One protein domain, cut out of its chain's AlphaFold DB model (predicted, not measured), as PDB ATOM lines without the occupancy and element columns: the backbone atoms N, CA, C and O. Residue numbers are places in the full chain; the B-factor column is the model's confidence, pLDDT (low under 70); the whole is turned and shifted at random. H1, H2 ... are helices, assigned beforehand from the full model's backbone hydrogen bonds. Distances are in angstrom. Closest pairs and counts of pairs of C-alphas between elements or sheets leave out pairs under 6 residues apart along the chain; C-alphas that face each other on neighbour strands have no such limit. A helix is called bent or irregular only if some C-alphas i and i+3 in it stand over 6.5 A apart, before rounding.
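What this domain is: This is residues 2 to 63 and 77 to 126 of the 621 residues of an uncharacterized protein of Thelazia callipaeda (UniProt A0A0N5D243). Two long helices, H1 and H4, lie side by side along the longest axis; H3 crosses this pair steeply, and H5 packs on H3 away from H1. The short H2 sits at the last end of H1, and the loop of residues 100 to 114 joins H4 to H5. The printed part has 112 residues with five named helices, H1 to H5 in chain order, and no named strand: the class is all helix. The whole is compact, with a radius of gyration of the C-alphas of 13.9 A, yet elongated, spanning 41 by 27 by 22 A.

How they stand to each other: H1, residues 12 to 30, is the hub, touching three helices. Its residues 29 to 30 alone only just touch H2, residues 34 to 43, with 3 pairs of C-alphas within 8 A, the closest those of Thr 29 and Leu 37, 6.5 A apart. H1 also only just touches H3, residues 45 to 58, again with 3 pairs, the closest C-alphas being those of Ala 22 and Ile 50, 6.8 A apart, at a steep tilt of 54 degrees. H1 touches H4, residues 78 to 99, at a shallow tilt of 27 degrees, the same way; the closest C-alphas, of Ala 23 and Val 88, are 5.1 A apart. H3 touches H5, residues 115 to 126, at a steep tilt of 51 degrees, with the closest C-alphas, of Leu 55 and Leu 120, 5.6 A apart. H5 is apart from H1 and H2. Every O i to N i+4 pair is within hydrogen-bond range in H1, H3, H4 and H5, and 4 of 6 are in H2.

Where its parts are: H1 begins at C-alpha 12 (254.773, 311.830, 191.637) and is 26.3 A long. H2, 14.8 A, is only just irregular: C-alphas 35 and 38 are 6.54 A apart. H3 measures 20.1 A, H4 31.5 A and H5 15.5 A, ending at C-alpha 126 (237.445, 326.239, 175.718).

The domain as a whole: Residues 64 to 76 are not printed; C-alphas 63 and 77 are 20.5 A apart across this cut. The link from H4 to H5 is long. The pLDDT is under 70 at residues 2 to 7, 9, 61 to 63 and 104 to 110.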
ATOM      1  N   SER A   2     260.606 306.799 178.161       60.94
ATOM      2  CA  SER A   2     259.678 305.879 177.491       60.94
ATOM      3  C   SER A   2     258.283 306.490 177.599       60.94
ATOM      4  O   SER A   2     257.777 306.623 178.712       60.94
ATOM      5  N   LEU A   3     257.692 306.890 176.476       61.50
ATOM      6  CA  LEU A   3     256.436 307.658 176.462       61.50
ATOM      7  C   LEU A   3     255.259 306.892 177.078       61.50
ATOM      8  O   LEU A   3     254.423 307.496 177.730       61.50
ATOM      9  N   GLU A   4     255.304 305.557 177.023       63.44
ATOM     10  CA  GLU A   4     254.386 304.625 177.700       63.44
ATOM     11  C   GLU A   4     254.148 304.918 179.202       63.44
ATOM     12  O   GLU A   4     253.192 304.403 179.774       63.44
ATOM     13  N   ARG A   5     254.993 305.737 179.850       64.12
ATOM     14  CA  ARG A   5     254.859 306.147 181.258       64.12
ATOM     15  C   ARG A   5     254.070 307.434 181.494       64.12
ATOM     16  O   ARG A   5     253.569 307.606 182.598       64.12
ATOM     17  N   LEU A   6     253.918 308.326 180.512       66.50
ATOM     18  CA  LEU A   6     253.294 309.646 180.730       66.50
ATOM     19  C   LEU A   6     251.831 309.543 181.201       66.50
ATOM     20  O   LEU A   6     251.362 310.381 181.974       66.50
ATOM     21  N   GLY A   7     251.132 308.480 180.783       60.59
ATOM     22  CA  GLY A   7     249.782 308.130 181.234       60.59
ATOM     23  C   GLY A   7     249.699 307.217 182.468       60.59
ATOM     24  O   GLY A   7     248.587 306.880 182.873       60.59
ATOM     25  N   VAL A   8     250.822 306.788 183.063       70.88
ATOM     26  CA  VAL A   8     250.853 305.849 184.203       70.88
ATOM     27  C   VAL A   8     251.433 306.536 185.440       70.88
ATOM     28  O   VAL A   8     252.642 306.718 185.576       70.88
ATOM     29  N   PHE A   9     250.563 306.906 186.377       68.50
ATOM     30  CA  PHE A   9     250.952 307.598 187.610       68.50
ATOM     31  C   PHE A   9     251.493 306.606 188.665       68.50
ATOM     32  O   PHE A   9     250.791 306.237 189.603       68.50
ATOM     33  N   GLU A  10     252.736 306.133 188.500       77.12
ATOM     34  CA  GLU A  10     253.388 305.222 189.467       77.12
ATOM     35  C   GLU A  10     253.930 305.952 190.710       77.12
ATOM     36  O   GLU A  10     253.820 305.458 191.830       77.12
ATOM     37  N   ASN A  11     254.542 307.124 190.512       83.81
ATOM     38  CA  ASN A  11     255.100 307.981 191.559       83.81
ATOM     39  C   ASN A  11     255.147 309.433 191.058       83.81
ATOM     40  O   ASN A  11     255.596 309.677 189.936       83.81
ATOM     41  N   THR A  12     254.762 310.385 191.911       82.56
ATOM     42  CA  THR A  12     254.773 311.830 191.637       82.56
ATOM     43  C   THR A  12     256.115 312.314 191.086       82.56
ATOM     44  O   THR A  12     256.120 313.065 190.119       82.56
ATOM     45  N   ASP A  13     257.247 311.847 191.625       87.00
ATOM     46  CA  ASP A  13     258.575 312.287 191.163       87.00
ATOM     47  C   ASP A  13     258.893 311.829 189.730       87.00
ATOM     48  O   ASP A  13     259.471 312.591 188.956       87.00
ATOM     49  N   SER A  14     258.506 310.600 189.353       87.56
ATOM     50  CA  SER A  14     258.692 310.116 187.974       87.56
ATOM     51  C   SER A  14     257.758 310.850 187.024       87.56
ATOM     52  O   SER A  14     258.179 311.229 185.940       87.56
ATOM     53  N   TRP A  15     256.513 311.089 187.446       88.25
ATOM     54  CA  TRP A  15     255.529 311.815 186.648       88.25
ATOM     55  C   TRP A  15     255.983 313.257 186.379       88.25
ATOM     56  O   TRP A  15     256.003 313.684 185.229       88.25
ATOM     57  N   ILE A  16     256.435 313.974 187.416       89.44
ATOM     58  CA  ILE A  16     257.032 315.317 187.323       89.44
ATOM     59  C   ILE A  16     258.213 315.311 186.343       89.44
ATOM     60  O   ILE A  16     258.252 316.117 185.415       89.44
ATOM     61  N   PHE A  17     259.148 314.368 186.492       92.00
ATOM     62  CA  PHE A  17     260.322 314.273 185.624       92.00
ATOM     63  C   PHE A  17     259.969 313.969 184.159       92.00
ATOM     64  O   PHE A  17     260.499 314.609 183.247       92.00
ATOM     65  N   ASP A  18     259.074 313.007 183.917       91.75
ATOM     66  CA  ASP A  18     258.663 312.624 182.567       91.75
ATOM     67  C   ASP A  18     257.880 313.768 181.885       91.75
ATOM     68  O   ASP A  18     258.135 314.054 180.712       91.75
ATOM     69  N   TRP A  19     257.012 314.496 182.603       93.25
ATOM     70  CA  TRP A  19     256.258 315.628 182.041       93.25
ATOM     71  C   TRP A  19     257.064 316.926 181.881       93.25
ATOM     72  O   TRP A  19     256.846 317.624 180.890       93.25
ATOM     73  N   ASP A  20     258.031 317.247 182.748       94.44
ATOM     74  CA  ASP A  20     258.951 318.380 182.513       94.44
ATOM     75  C   ASP A  20     259.858 318.104 181.301       94.44
ATOM     76  O   ASP A  20     260.010 318.947 180.411       94.44
ATOM     77  N   ALA A  21     260.359 316.871 181.166       94.00
ATOM     78  CA  ALA A  21     261.086 316.458 179.971       94.00
ATOM     79  C   ALA A  21     260.193 316.480 178.711       94.00
ATOM     80  O   ALA A  21     260.670 316.841 177.629       94.00
ATOM     81  N   ALA A  22     258.900 316.150 178.825       94.31
ATOM     82  CA  ALA A  22     257.940 316.266 177.726       94.31
ATOM     83  C   ALA A  22     257.699 317.737 177.343       94.31
ATOM     84  O   ALA A  22     257.780 318.078 176.161       94.31
ATOM     85  N   ALA A  23     257.517 318.632 178.322       94.75
ATOM     86  CA  ALA A  23     257.447 320.077 178.105       94.75
ATOM     87  C   ALA A  23     258.703 320.603 177.388       94.75
ATOM     88  O   ALA A  23     258.593 321.380 176.438       94.75
ATOM     89  N   GLY A  24     259.890 320.112 177.762       94.75
ATOM     90  CA  GLY A  24     261.152 320.397 177.075       94.75
ATOM     91  C   GLY A  24     261.145 320.005 175.589       94.75
ATOM     92  O   GLY A  24     261.581 320.791 174.744       94.75
ATOM     93  N   VAL A  25     260.591 318.837 175.239       94.25
ATOM     94  CA  VAL A  25     260.422 318.396 173.837       94.25
ATOM     95  C   VAL A  25     259.427 319.286 173.080       94.25
ATOM     96  O   VAL A  25     259.703 319.690 171.944       94.25
ATOM     97  N   LEU A  26     258.293 319.642 173.696       94.62
ATOM     98  CA  LEU A  26     257.297 320.527 173.080       94.62
ATOM     99  C   LEU A  26     257.852 321.948 172.868       94.62
ATOM    100  O   LEU A  26     257.695 322.513 171.786       94.62
ATOM    101  N   HIS A  27     258.564 322.516 173.846       94.25
ATOM    102  CA  HIS A  27     259.210 323.825 173.720       94.25
ATOM    103  C   HIS A  27     260.369 323.819 172.714       94.25
ATOM    104  O   HIS A  27     260.477 324.740 171.904       94.25
ATOM    105  N   GLY A  28     261.200 322.771 172.688       92.75
ATOM    106  CA  GLY A  28     262.232 322.598 171.659       92.75
ATOM    107  C   GLY A  28     261.634 322.546 170.249       92.75
ATOM    108  O   GLY A  28     262.146 323.182 169.325       92.75
ATOM    109  N   THR A  29     260.489 321.875 170.101       91.12
ATOM    110  CA  THR A  29     259.700 321.861 168.862       91.12
ATOM    111  C   THR A  29     259.199 323.266 168.516       91.12
ATOM    112  O   THR A  29     259.476 323.759 167.422       91.12
ATOM    113  N   LEU A  30     258.535 323.955 169.450       90.50
ATOM    114  CA  LEU A  30     258.016 325.317 169.267       90.50
ATOM    115  C   LEU A  30     259.093 326.359 168.943       90.50
ATOM    116  O   LEU A  30     258.801 327.316 168.230       90.50
ATOM    117  N   ASN A  31     260.330 326.176 169.399       90.50
ATOM    118  CA  ASN A  31     261.439 327.086 169.107       90.50
ATOM    119  C   ASN A  31     262.127 326.801 167.756       90.50
ATOM    120  O   ASN A  31     262.961 327.588 167.304       90.50
ATOM    121  N   SER A  32     261.767 325.715 167.062       87.12
ATOM    122  CA  SER A  32     262.267 325.434 165.709       87.12
ATOM    123  C   SER A  32     261.751 326.450 164.672       87.12
ATOM    124  O   SER A  32     260.695 327.072 164.840       87.12
ATOM    125  N   ARG A  33     262.475 326.625 163.554       82.50
ATOM    126  CA  ARG A  33     262.049 327.496 162.433       82.50
ATOM    127  C   ARG A  33     260.768 326.956 161.774       82.50
ATOM    128  O   ARG A  33     260.552 325.750 161.762       82.50
ATOM    129  N   LYS A  34     259.934 327.819 161.170       71.75
ATOM    130  CA  LYS A  34     258.658 327.420 160.514       71.75
ATOM    131  C   LYS A  34     258.817 326.253 159.529       71.75
ATOM    132  O   LYS A  34     258.074 325.286 159.591       71.75
ATOM    133  N   SER A  35     259.841 326.290 158.678       70.94
ATOM    134  CA  SER A  35     260.144 325.199 157.737       70.94
ATOM    135  C   SER A  35     260.537 323.875 158.403       70.94
ATOM    136  O   SER A  35     260.400 322.830 157.775       70.94
ATOM    137  N   SER A  36     261.026 323.913 159.643       75.62
ATOM    138  CA  SER A  36     261.438 322.745 160.423       75.62
ATOM    139  C   SER A  36     260.300 322.161 161.260       75.62
ATOM    140  O   SER A  36     260.313 320.963 161.495       75.62
ATOM    141  N   LEU A  37     259.308 322.957 161.674       77.50
ATOM    142  CA  LEU A  37     258.241 322.524 162.586       77.50
ATOM    143  C   LEU A  37     257.378 321.397 161.998       77.50
ATOM    144  O   LEU A  37     257.233 320.334 162.602       77.50
ATOM    145  N   SER A  38     256.861 321.595 160.783       76.12
ATOM    146  CA  SER A  38     256.130 320.567 160.030       76.12
ATOM    147  C   SER A  38     257.004 319.350 159.702       76.12
ATOM    148  O   SER A  38     256.513 318.221 159.696       76.12
ATOM    149  N   ILE A  39     258.315 319.539 159.513       78.69
ATOM    150  CA  ILE A  39     259.263 318.426 159.364       78.69
ATOM    151  C   ILE A  39     259.391 317.649 160.683       78.69
ATOM    152  O   ILE A  39     259.334 316.424 160.644       78.69
ATOM    153  N   SER A  40     259.486 318.323 161.830       79.06
ATOM    154  CA  SER A  40     259.553 317.687 163.149       79.06
ATOM    155  C   SER A  40     258.297 316.874 163.454       79.06
ATOM    156  O   SER A  40     258.434 315.687 163.722       79.06
ATOM    157  N   LEU A  41     257.079 317.421 163.304       78.62
ATOM    158  CA  LEU A  41     255.854 316.614 163.478       78.62
ATOM    159  C   LEU A  41     255.764 315.438 162.493       78.62
ATOM    160  O   LEU A  41     255.284 314.369 162.859       78.62
ATOM    161  N   SER A  42     256.224 315.608 161.248       77.31
ATOM    162  CA  SER A  42     256.173 314.527 160.250       77.31
ATOM    163  C   SER A  42     257.226 313.426 160.440       77.31
ATOM    164  O   SER A  42     257.135 312.391 159.782       77.31
ATOM    165  N   LYS A  43     258.228 313.644 161.301       79.44
ATOM    166  CA  LYS A  43     259.312 312.685 161.580       79.44
ATOM    167  C   LYS A  43     259.302 312.153 163.007       79.44
ATOM    168  O   LYS A  43     259.822 311.067 163.236       79.44
ATOM    169  N   ASP A  44     258.748 312.907 163.947       83.50
ATOM    170  CA  ASP A  44     258.807 312.615 165.371       83.50
ATOM    171  C   ASP A  44     257.401 312.385 165.938       83.50
ATOM    172  O   ASP A  44     256.743 313.286 166.467       83.50
ATOM    173  N   SER A  45     256.940 311.135 165.827       87.12
ATOM    174  CA  SER A  45     255.651 310.677 166.365       87.12
ATOM    175  C   SER A  45     255.507 310.916 167.870       87.12
ATOM    176  O   SER A  45     254.384 311.028 168.361       87.12
ATOM    177  N   ARG A  46     256.625 311.064 168.595       89.38
ATOM    178  CA  ARG A  46     256.656 311.311 170.041       89.38
ATOM    179  C   ARG A  46     255.956 312.611 170.420       89.38
ATOM    180  O   ARG A  46     255.322 312.670 171.463       89.38
ATOM    181  N   ILE A  47     256.023 313.638 169.569       91.31
ATOM    182  CA  ILE A  47     255.352 314.923 169.824       91.31
ATOM    183  C   ILE A  47     253.831 314.734 169.803       91.31
ATOM    184  O   ILE A  47     253.137 315.234 170.682       91.31
ATOM    185  N   LEU A  48     253.312 313.982 168.825       91.38
ATOM    186  CA  LEU A  48     251.885 313.660 168.757       91.38
ATOM    187  C   LEU A  48     251.460 312.739 169.905       91.38
ATOM    188  O   LEU A  48     250.373 312.937 170.431       91.38
ATOM    189  N   GLN A  49     252.316 311.805 170.332       92.12
ATOM    190  CA  GLN A  49     252.052 310.957 171.496       92.12
ATOM    191  C   GLN A  49     251.937 311.774 172.795       92.12
ATOM    192  O   GLN A  49     250.938 311.630 173.489       92.12
ATOM    193  N   ILE A  50     252.873 312.696 173.069       94.38
ATOM    194  CA  ILE A  50     252.795 313.607 174.229       94.38
ATOM    195  C   ILE A  50     251.488 314.418 174.196       94.38
ATOM    196  O   ILE A  50     250.826 314.577 175.221       94.38
ATOM    197  N   VAL A  51     251.100 314.926 173.019       95.00
ATOM    198  CA  VAL A  51     249.834 315.654 172.838       95.00
ATOM    199  C   VAL A  51     248.628 314.743 173.090       95.00
ATOM    200  O   VAL A  51     247.723 315.144 173.813       95.00
ATOM    201  N   ASP A  52     248.601 313.530 172.538       94.00
ATOM    202  CA  ASP A  52     247.501 312.574 172.719       94.00
ATOM    203  C   ASP A  52     247.346 312.142 174.182       94.00
ATOM    204  O   ASP A  52     246.227 312.081 174.690       94.00
ATOM    205  N   GLU A  53     248.456 311.878 174.872       92.88
ATOM    206  CA  GLU A  53     248.481 311.504 176.286       92.88
ATOM    207  C   GLU A  53     248.012 312.666 177.165       92.88
ATOM    208  O   GLU A  53     247.138 312.464 178.005       92.88
ATOM    209  N   PHE A  54     248.480 313.894 176.909       93.19
ATOM    210  CA  PHE A  54     248.030 315.092 177.626       93.19
ATOM    211  C   PHE A  54     246.527 315.318 177.436       93.19
ATOM    212  O   PHE A  54     245.771 315.434 178.399       93.19
ATOM    213  N   LEU A  55     246.079 315.322 176.179       93.75
ATOM    214  CA  LEU A  55     244.683 315.553 175.830       93.75
ATOM    215  C   LEU A  55     243.759 314.453 176.375       93.75
ATOM    216  O   LEU A  55     242.657 314.759 176.809       93.75
ATOM    217  N   THR A  56     244.194 313.192 176.403       90.50
ATOM    218  CA  THR A  56     243.402 312.071 176.951       90.50
ATOM    219  C   THR A  56     243.367 312.061 178.480       90.50
ATOM    220  O   THR A  56     242.400 311.572 179.074       90.50
ATOM    221  N   LEU A  57     244.427 312.556 179.125       88.12
ATOM    222  CA  LEU A  57     244.549 312.623 180.578       88.12
ATOM    223  C   LEU A  57     243.668 313.741 181.156       88.12
ATOM    224  O   LEU A  57     242.915 313.494 182.094       88.12
ATOM    225  N   PHE A  58     243.706 314.936 180.560       87.12
ATOM    226  CA  PHE A  58     243.006 316.117 181.080       87.12
ATOM    227  C   PHE A  58     241.571 316.308 180.559       87.12
ATOM    228  O   PHE A  58     240.836 317.113 181.116       87.12
ATOM    229  N   SER A  59     241.113 315.558 179.549       85.44
ATOM    230  CA  SER A  59     239.738 315.686 179.026       85.44
ATOM    231  C   SER A  59     238.659 314.968 179.845       85.44
ATOM    232  O   SER A  59     237.491 315.024 179.471       85.44
ATOM    233  N   LYS A  60     239.040 314.193 180.868       78.00
ATOM    234  CA  LYS A  60     238.126 313.322 181.638       78.00
ATOM    235  C   LYS A  60     237.587 313.952 182.920       78.00
ATOM    236  O   LYS A  60     236.675 313.387 183.514       78.00
ATOM    237  N   ASN A  61     238.162 315.073 183.346       66.00
ATOM    238  CA  ASN A  61     237.865 315.703 184.625       66.00
ATOM    239  C   ASN A  61     237.341 317.116 184.366       66.00
ATOM    240  O   ASN A  61     238.123 317.995 184.015       66.00
ATOM    241  N   ASP A  62     236.036 317.320 184.540       59.09
ATOM    242  CA  ASP A  62     235.392 318.609 184.264       59.09
ATOM    243  C   ASP A  62     235.777 319.707 185.273       59.09
ATOM    244  O   ASP A  62     235.977 320.849 184.867       59.09
ATOM    245  N   ASP A  63     235.945 319.362 186.557       54.59
ATOM    246  CA  ASP A  63     236.042 320.362 187.636       54.59
ATOM    247  C   ASP A  63     237.404 320.434 188.357       54.59
ATOM    248  O   ASP A  63     237.697 321.432 189.011       54.59
ATOM    249  N   ARG A  77     254.541 319.402 196.847       84.50
ATOM    250  CA  ARG A  77     255.014 319.651 195.464       84.50
ATOM    251  C   ARG A  77     253.898 320.148 194.527       84.50
ATOM    252  O   ARG A  77     253.954 319.924 193.323       84.50
ATOM    253  N   GLU A  78     252.868 320.783 195.086       84.00
ATOM    254  CA  GLU A  78     251.694 321.280 194.343       84.00
ATOM    255  C   GLU A  78     252.093 322.354 193.318       84.00
ATOM    256  O   GLU A  78     251.749 322.223 192.148       84.00
ATOM    257  N   GLU A  79     252.927 323.323 193.715       87.50
ATOM    258  CA  GLU A  79     253.445 324.381 192.827       87.50
ATOM    259  C   GLU A  79     254.249 323.829 191.633       87.50
ATOM    260  O   GLU A  79     254.186 324.362 190.529       87.50
ATOM    261  N   GLU A  80     255.007 322.747 191.834       90.19
ATOM    262  CA  GLU A  80     255.830 322.124 190.788       90.19
ATOM    263  C   GLU A  80     254.975 321.321 189.800       90.19
ATOM    264  O   GLU A  80     255.211 321.361 188.592       90.19
ATOM    265  N   PHE A  81     253.939 320.639 190.298       86.31
ATOM    266  CA  PHE A  81     252.930 320.004 189.455       86.31
ATOM    267  C   PHE A  81     252.160 321.052 188.634       86.31
ATOM    268  O   PHE A  81     252.004 320.879 187.426       86.31
ATOM    269  N   GLU A  82     251.731 322.154 189.257       87.12
ATOM    270  CA  GLU A  82     251.032 323.257 188.585       87.12
ATOM    271  C   GLU A  82     251.896 323.922 187.504       87.12
ATOM    272  O   GLU A  82     251.420 324.132 186.387       87.12
ATOM    273  N   ASP A  83     253.173 324.201 187.788       92.38
ATOM    274  CA  ASP A  83     254.125 324.761 186.820       92.38
ATOM    275  C   ASP A  83     254.318 323.831 185.609       92.38
ATOM    276  O   ASP A  83     254.232 324.277 184.463       92.38
ATOM    277  N   ILE A  84     254.495 322.525 185.832       93.00
ATOM    278  CA  ILE A  84     254.657 321.538 184.751       93.00
ATOM    279  C   ILE A  84     253.381 321.399 183.920       93.00
ATOM    280  O   ILE A  84     253.443 321.468 182.691       93.00
ATOM    281  N   VAL A  85     252.219 321.272 184.562       90.44
ATOM    282  CA  VAL A  85     250.926 321.234 183.865       90.44
ATOM    283  C   VAL A  85     250.723 322.509 183.046       90.44
ATOM    284  O   VAL A  85     250.359 322.422 181.875       90.44
ATOM    285  N   THR A  86     251.043 323.679 183.603       92.38
ATOM    286  CA  THR A  86     250.933 324.977 182.920       92.38
ATOM    287  C   THR A  86     251.885 325.084 181.725       92.38
ATOM    288  O   THR A  86     251.469 325.528 180.649       92.38
ATOM    289  N   LYS A  87     253.143 324.637 181.860       95.12
ATOM    290  CA  LYS A  87     254.119 324.557 180.758       95.12
ATOM    291  C   LYS A  87     253.598 323.681 179.620       95.12
ATOM    292  O   LYS A  87     253.574 324.129 178.472       95.12
ATOM    293  N   VAL A  88     253.149 322.459 179.923       95.12
ATOM    294  CA  VAL A  88     252.649 321.507 178.917       95.12
ATOM    295  C   VAL A  88     251.367 322.031 178.268       95.12
ATOM    296  O   VAL A  88     251.306 322.092 177.043       95.12
ATOM    297  N   TYR A  89     250.390 322.496 179.053       94.88
ATOM    298  CA  TYR A  89     249.146 323.113 178.572       94.88
ATOM    299  C   TYR A  89     249.432 324.244 177.580       94.88
ATOM    300  O   TYR A  89     248.929 324.244 176.454       94.88
ATOM    301  N   THR A  90     250.314 325.171 177.969       95.19
ATOM    302  CA  THR A  90     250.724 326.307 177.135       95.19
ATOM    303  C   THR A  90     251.431 325.828 175.871       95.19
ATOM    304  O   THR A  90     251.150 326.326 174.783       95.19
ATOM    305  N   ALA A  91     252.323 324.840 175.972       96.31
ATOM    306  CA  ALA A  91     253.045 324.306 174.824       96.31
ATOM    307  C   ALA A  91     252.117 323.586 173.826       96.31
ATOM    308  O   ALA A  91     252.240 323.799 172.619       96.31
ATOM    309  N   VAL A  92     251.152 322.792 174.299       96.38
ATOM    310  CA  VAL A  92     250.156 322.129 173.441       96.38
ATOM    311  C   VAL A  92     249.261 323.169 172.756       96.38
ATOM    312  O   VAL A  92     249.125 323.131 171.532       96.38
ATOM    313  N   LEU A  93     248.726 324.151 173.491       96.19
ATOM    314  CA  LEU A  93     247.913 325.231 172.916       96.19
ATOM    315  C   LEU A  93     248.695 326.042 171.865       96.19
ATOM    316  O   LEU A  93     248.189 326.308 170.772       96.19
ATOM    317  N   MET A  94     249.958 326.374 172.152       95.31
ATOM    318  CA  MET A  94     250.840 327.083 171.220       95.31
ATOM    319  C   MET A  94     251.198 326.250 169.981       95.31
ATOM    320  O   MET A  94     251.393 326.821 168.906       95.31
ATOM    321  N   LEU A  95     251.251 324.915 170.084       94.19
ATOM    322  CA  LEU A  95     251.407 324.037 168.921       94.19
ATOM    323  C   LEU A  95     250.171 324.106 168.019       94.19
ATOM    324  O   LEU A  95     250.331 324.343 166.823       94.19
ATOM    325  N   PHE A  96     248.957 323.993 168.570       94.62
ATOM    326  CA  PHE A  96     247.720 324.167 167.795       94.62
ATOM    327  C   PHE A  96     247.642 325.559 167.139       94.62
ATOM    328  O   PHE A  96     247.406 325.644 165.934       94.62
ATOM    329  N   MET A  97     247.927 326.634 167.886       94.00
ATOM    330  CA  MET A  97     248.012 328.015 167.369       94.00
ATOM    331  C   MET A  97     248.993 328.175 166.216       94.00
ATOM    332  O   MET A  97     248.712 328.870 165.241       94.00
ATOM    333  N   ARG A  98     250.175 327.569 166.322       91.25
ATOM    334  CA  ARG A  98     251.189 327.714 165.286       91.25
ATOM    335  C   ARG A  98     250.823 326.907 164.044       91.25
ATOM    336  O   ARG A  98     250.906 327.440 162.938       91.25
ATOM    337  N   PHE A  99     250.383 325.663 164.226       89.31
ATOM    338  CA  PHE A  99     250.050 324.769 163.122       89.31
ATOM    339  C   PHE A  99     248.782 325.154 162.364       89.31
ATOM    340  O   PHE A  99     248.757 324.919 161.162       89.31
ATOM    341  N   SER A 100     247.776 325.784 162.987       91.06
ATOM    342  CA  SER A 100     246.577 326.244 162.259       91.06
ATOM    343  C   SER A 100     246.911 327.211 161.117       91.06
ATOM    344  O   SER A 100     246.182 327.267 160.134       91.06
ATOM    345  N   THR A 101     248.032 327.935 161.224       88.19
ATOM    346  CA  THR A 101     248.497 328.912 160.225       88.19
ATOM    347  C   THR A 101     249.471 328.344 159.178       88.19
ATOM    348  O   THR A 101     249.830 329.047 158.226       88.19
ATOM    349  N   GLU A 102     249.941 327.094 159.310       83.88
ATOM    350  CA  GLU A 102     250.941 326.524 158.394       83.88
ATOM    351  C   GLU A 102     250.297 325.915 157.131       83.88
ATOM    352  O   GLU A 102     249.880 324.765 157.108       83.88
ATOM    353  N   ARG A 103     250.338 326.648 156.006       71.25
ATOM    354  CA  ARG A 103     249.806 326.225 154.683       71.25
ATOM    355  C   ARG A 103     250.285 324.863 154.142       71.25
ATOM    356  O   ARG A 103     249.743 324.389 153.144       71.25
ATOM    357  N   LYS A 104     251.339 324.253 154.696       68.50
ATOM    358  CA  LYS A 104     251.874 322.983 154.183       68.50
ATOM    359  C   LYS A 104     251.045 321.819 154.715       68.50
ATOM    360  O   LYS A 104     251.119 321.491 155.894       68.50
ATOM    361  N   GLN A 105     250.327 321.142 153.821       58.75
ATOM    362  CA  GLN A 105     249.678 319.874 154.141       58.75
ATOM    363  C   GLN A 105     250.729 318.838 154.566       58.75
ATOM    364  O   GLN A 105     251.474 318.312 153.735       58.75
ATOM    365  N   LEU A 106     250.780 318.529 155.865       60.91
ATOM    366  CA  LEU A 106     251.382 317.285 156.337       60.91
ATOM    367  C   LEU A 106     250.621 316.090 155.739       60.91
ATOM    368  O   LEU A 106     249.435 316.181 155.413       60.91
ATOM    369  N   LYS A 107     251.294 314.936 155.642       64.12
ATOM    370  CA  LYS A 107     250.615 313.663 155.355       64.12
ATOM    371  C   LYS A 107     249.492 313.455 156.381       64.12
ATOM    372  O   LYS A 107     249.723 313.631 157.576       64.12
ATOM    373  N   ARG A 108     248.302 313.055 155.912       58.66
ATOM    374  CA  ARG A 108     247.056 312.978 156.711       58.66
ATOM    375  C   ARG A 108     247.197 312.233 158.047       58.66
ATOM    376  O   ARG A 108     246.525 312.590 159.006       58.66
ATOM    377  N   GLU A 109     248.069 311.230 158.107       56.44
ATOM    378  CA  GLU A 109     248.294 310.365 159.275       56.44
ATOM    379  C   GLU A 109     249.004 311.067 160.448       56.44
ATOM    380  O   GLU A 109     248.807 310.687 161.598       56.44
ATOM    381  N   LEU A 110     249.776 312.128 160.182       63.69
ATOM    382  CA  LEU A 110     250.536 312.887 161.190       63.69
ATOM    383  C   LEU A 110     249.943 314.284 161.423       63.69
ATOM    384  O   LEU A 110     250.646 315.238 161.752       63.69
ATOM    385  N   ASN A 111     248.630 314.421 161.224       76.81
ATOM    386  CA  ASN A 111     247.926 315.679 161.425       76.81
ATOM    387  C   ASN A 111     247.641 315.921 162.919       76.81
ATOM    388  O   ASN A 111     246.943 315.133 163.567       76.81
ATOM    389  N   LEU A 112     248.132 317.044 163.449       86.38
ATOM    390  CA  LEU A 112     247.756 317.553 164.773       86.38
ATOM    391  C   LEU A 112     246.235 317.792 164.856       86.38
ATOM    392  O   LEU A 112     245.610 317.473 165.862       86.38
ATOM    393  N   PHE A 113     245.624 318.233 163.751       89.19
ATOM    394  CA  PHE A 113     244.180 318.420 163.585       89.19
ATOM    395  C   PHE A 113     243.443 317.138 163.168       89.19
ATOM    396  O   PHE A 113     242.562 317.161 162.306       89.19
ATOM    397  N   SER A 114     243.774 315.994 163.773       92.25
ATOM    398  CA  SER A 114     242.819 314.881 163.760       92.25
ATOM    399  C   SER A 114     241.577 315.312 164.554       92.25
ATOM    400  O   SER A 114     241.702 315.992 165.573       92.25
ATOM    401  N   LEU A 115     240.370 314.950 164.103       92.12
ATOM    402  CA  LEU A 115     239.143 315.413 164.771       92.12
ATOM    403  C   LEU A 115     239.091 314.986 166.244       92.12
ATOM    404  O   LEU A 115     238.682 315.781 167.078       92.12
ATOM    405  N   ASN A 116     239.601 313.800 166.585       92.75
ATOM    406  CA  ASN A 116     239.699 313.353 167.976       92.75
ATOM    407  C   ASN A 116     240.588 314.288 168.819       92.75
ATOM    408  O   ASN A 116     240.160 314.724 169.883       92.75
ATOM    409  N   ARG A 117     241.793 314.640 168.335       94.44
ATOM    410  CA  ARG A 117     242.695 315.588 169.021       94.44
ATOM    411  C   ARG A 117     242.046 316.953 169.172       94.44
ATOM    412  O   ARG A 117     242.084 317.528 170.250       94.44
ATOM    413  N   LEU A 118     241.416 317.450 168.109       95.06
ATOM    414  CA  LEU A 118     240.717 318.728 168.134       95.06
ATOM    415  C   LEU A 118     239.554 318.727 169.134       95.06
ATOM    416  O   LEU A 118     239.373 319.710 169.837       95.06
ATOM    417  N   PHE A 119     238.787 317.639 169.232       94.75
ATOM    418  CA  PHE A 119     237.659 317.547 170.160       94.75
ATOM    419  C   PHE A 119     238.126 317.554 171.623       94.75
ATOM    420  O   PHE A 119     237.572 318.287 172.441       94.75
ATOM    421  N   LEU A 120     239.194 316.813 171.938       94.19
ATOM    422  CA  LEU A 120     239.824 316.834 173.263       94.19
ATOM    423  C   LEU A 120     240.445 318.210 173.574       94.19
ATOM    424  O   LEU A 120     240.293 318.726 174.678       94.19
ATOM    425  N   ALA A 121     241.094 318.836 172.588       94.88
ATOM    426  CA  ALA A 121     241.649 320.182 172.709       94.88
ATOM    427  C   ALA A 121     240.550 321.228 172.950       94.88
ATOM    428  O   ALA A 121     240.723 322.103 173.792       94.88
ATOM    429  N   ILE A 122     239.396 321.118 172.284       94.12
ATOM    430  CA  ILE A 122     238.238 321.972 172.567       94.12
ATOM    431  C   ILE A 122     237.791 321.784 174.016       94.12
ATOM    432  O   ILE A 122     237.679 322.775 174.731       94.12
ATOM    433  N   LYS A 123     237.607 320.538 174.470       90.88
ATOM    434  CA  LYS A 123     237.184 320.236 175.844       90.88
ATOM    435  C   LYS A 123     238.097 320.883 176.898       90.88
ATOM    436  O   LYS A 123     237.598 321.464 177.852       90.88
ATOM    437  N   ILE A 124     239.416 320.830 176.695       91.75
ATOM    438  CA  ILE A 124     240.420 321.341 177.645       91.75
ATOM    439  C   ILE A 124     240.638 322.863 177.538       91.75
ATOM    440  O   ILE A 124     240.837 323.537 178.549       91.75
ATOM    441  N   PHE A 125     240.643 323.430 176.328       93.81
ATOM    442  CA  PHE A 125     241.030 324.832 176.120       93.81
ATOM    443  C   PHE A 125     239.852 325.812 176.133       93.81
ATOM    444  O   PHE A 125     240.059 326.989 176.414       93.81
ATOM    445  N   LYS A 126     238.619 325.363 175.869       92.19
ATOM    446  CA  LYS A 126     237.445 326.239 175.718       92.19
ATOM    447  C   LYS A 126     237.155 327.103 176.947       92.19
ATOM    448  O   LYS A 126     236.898 328.287 176.774       92.19
TER     449      LYS A 126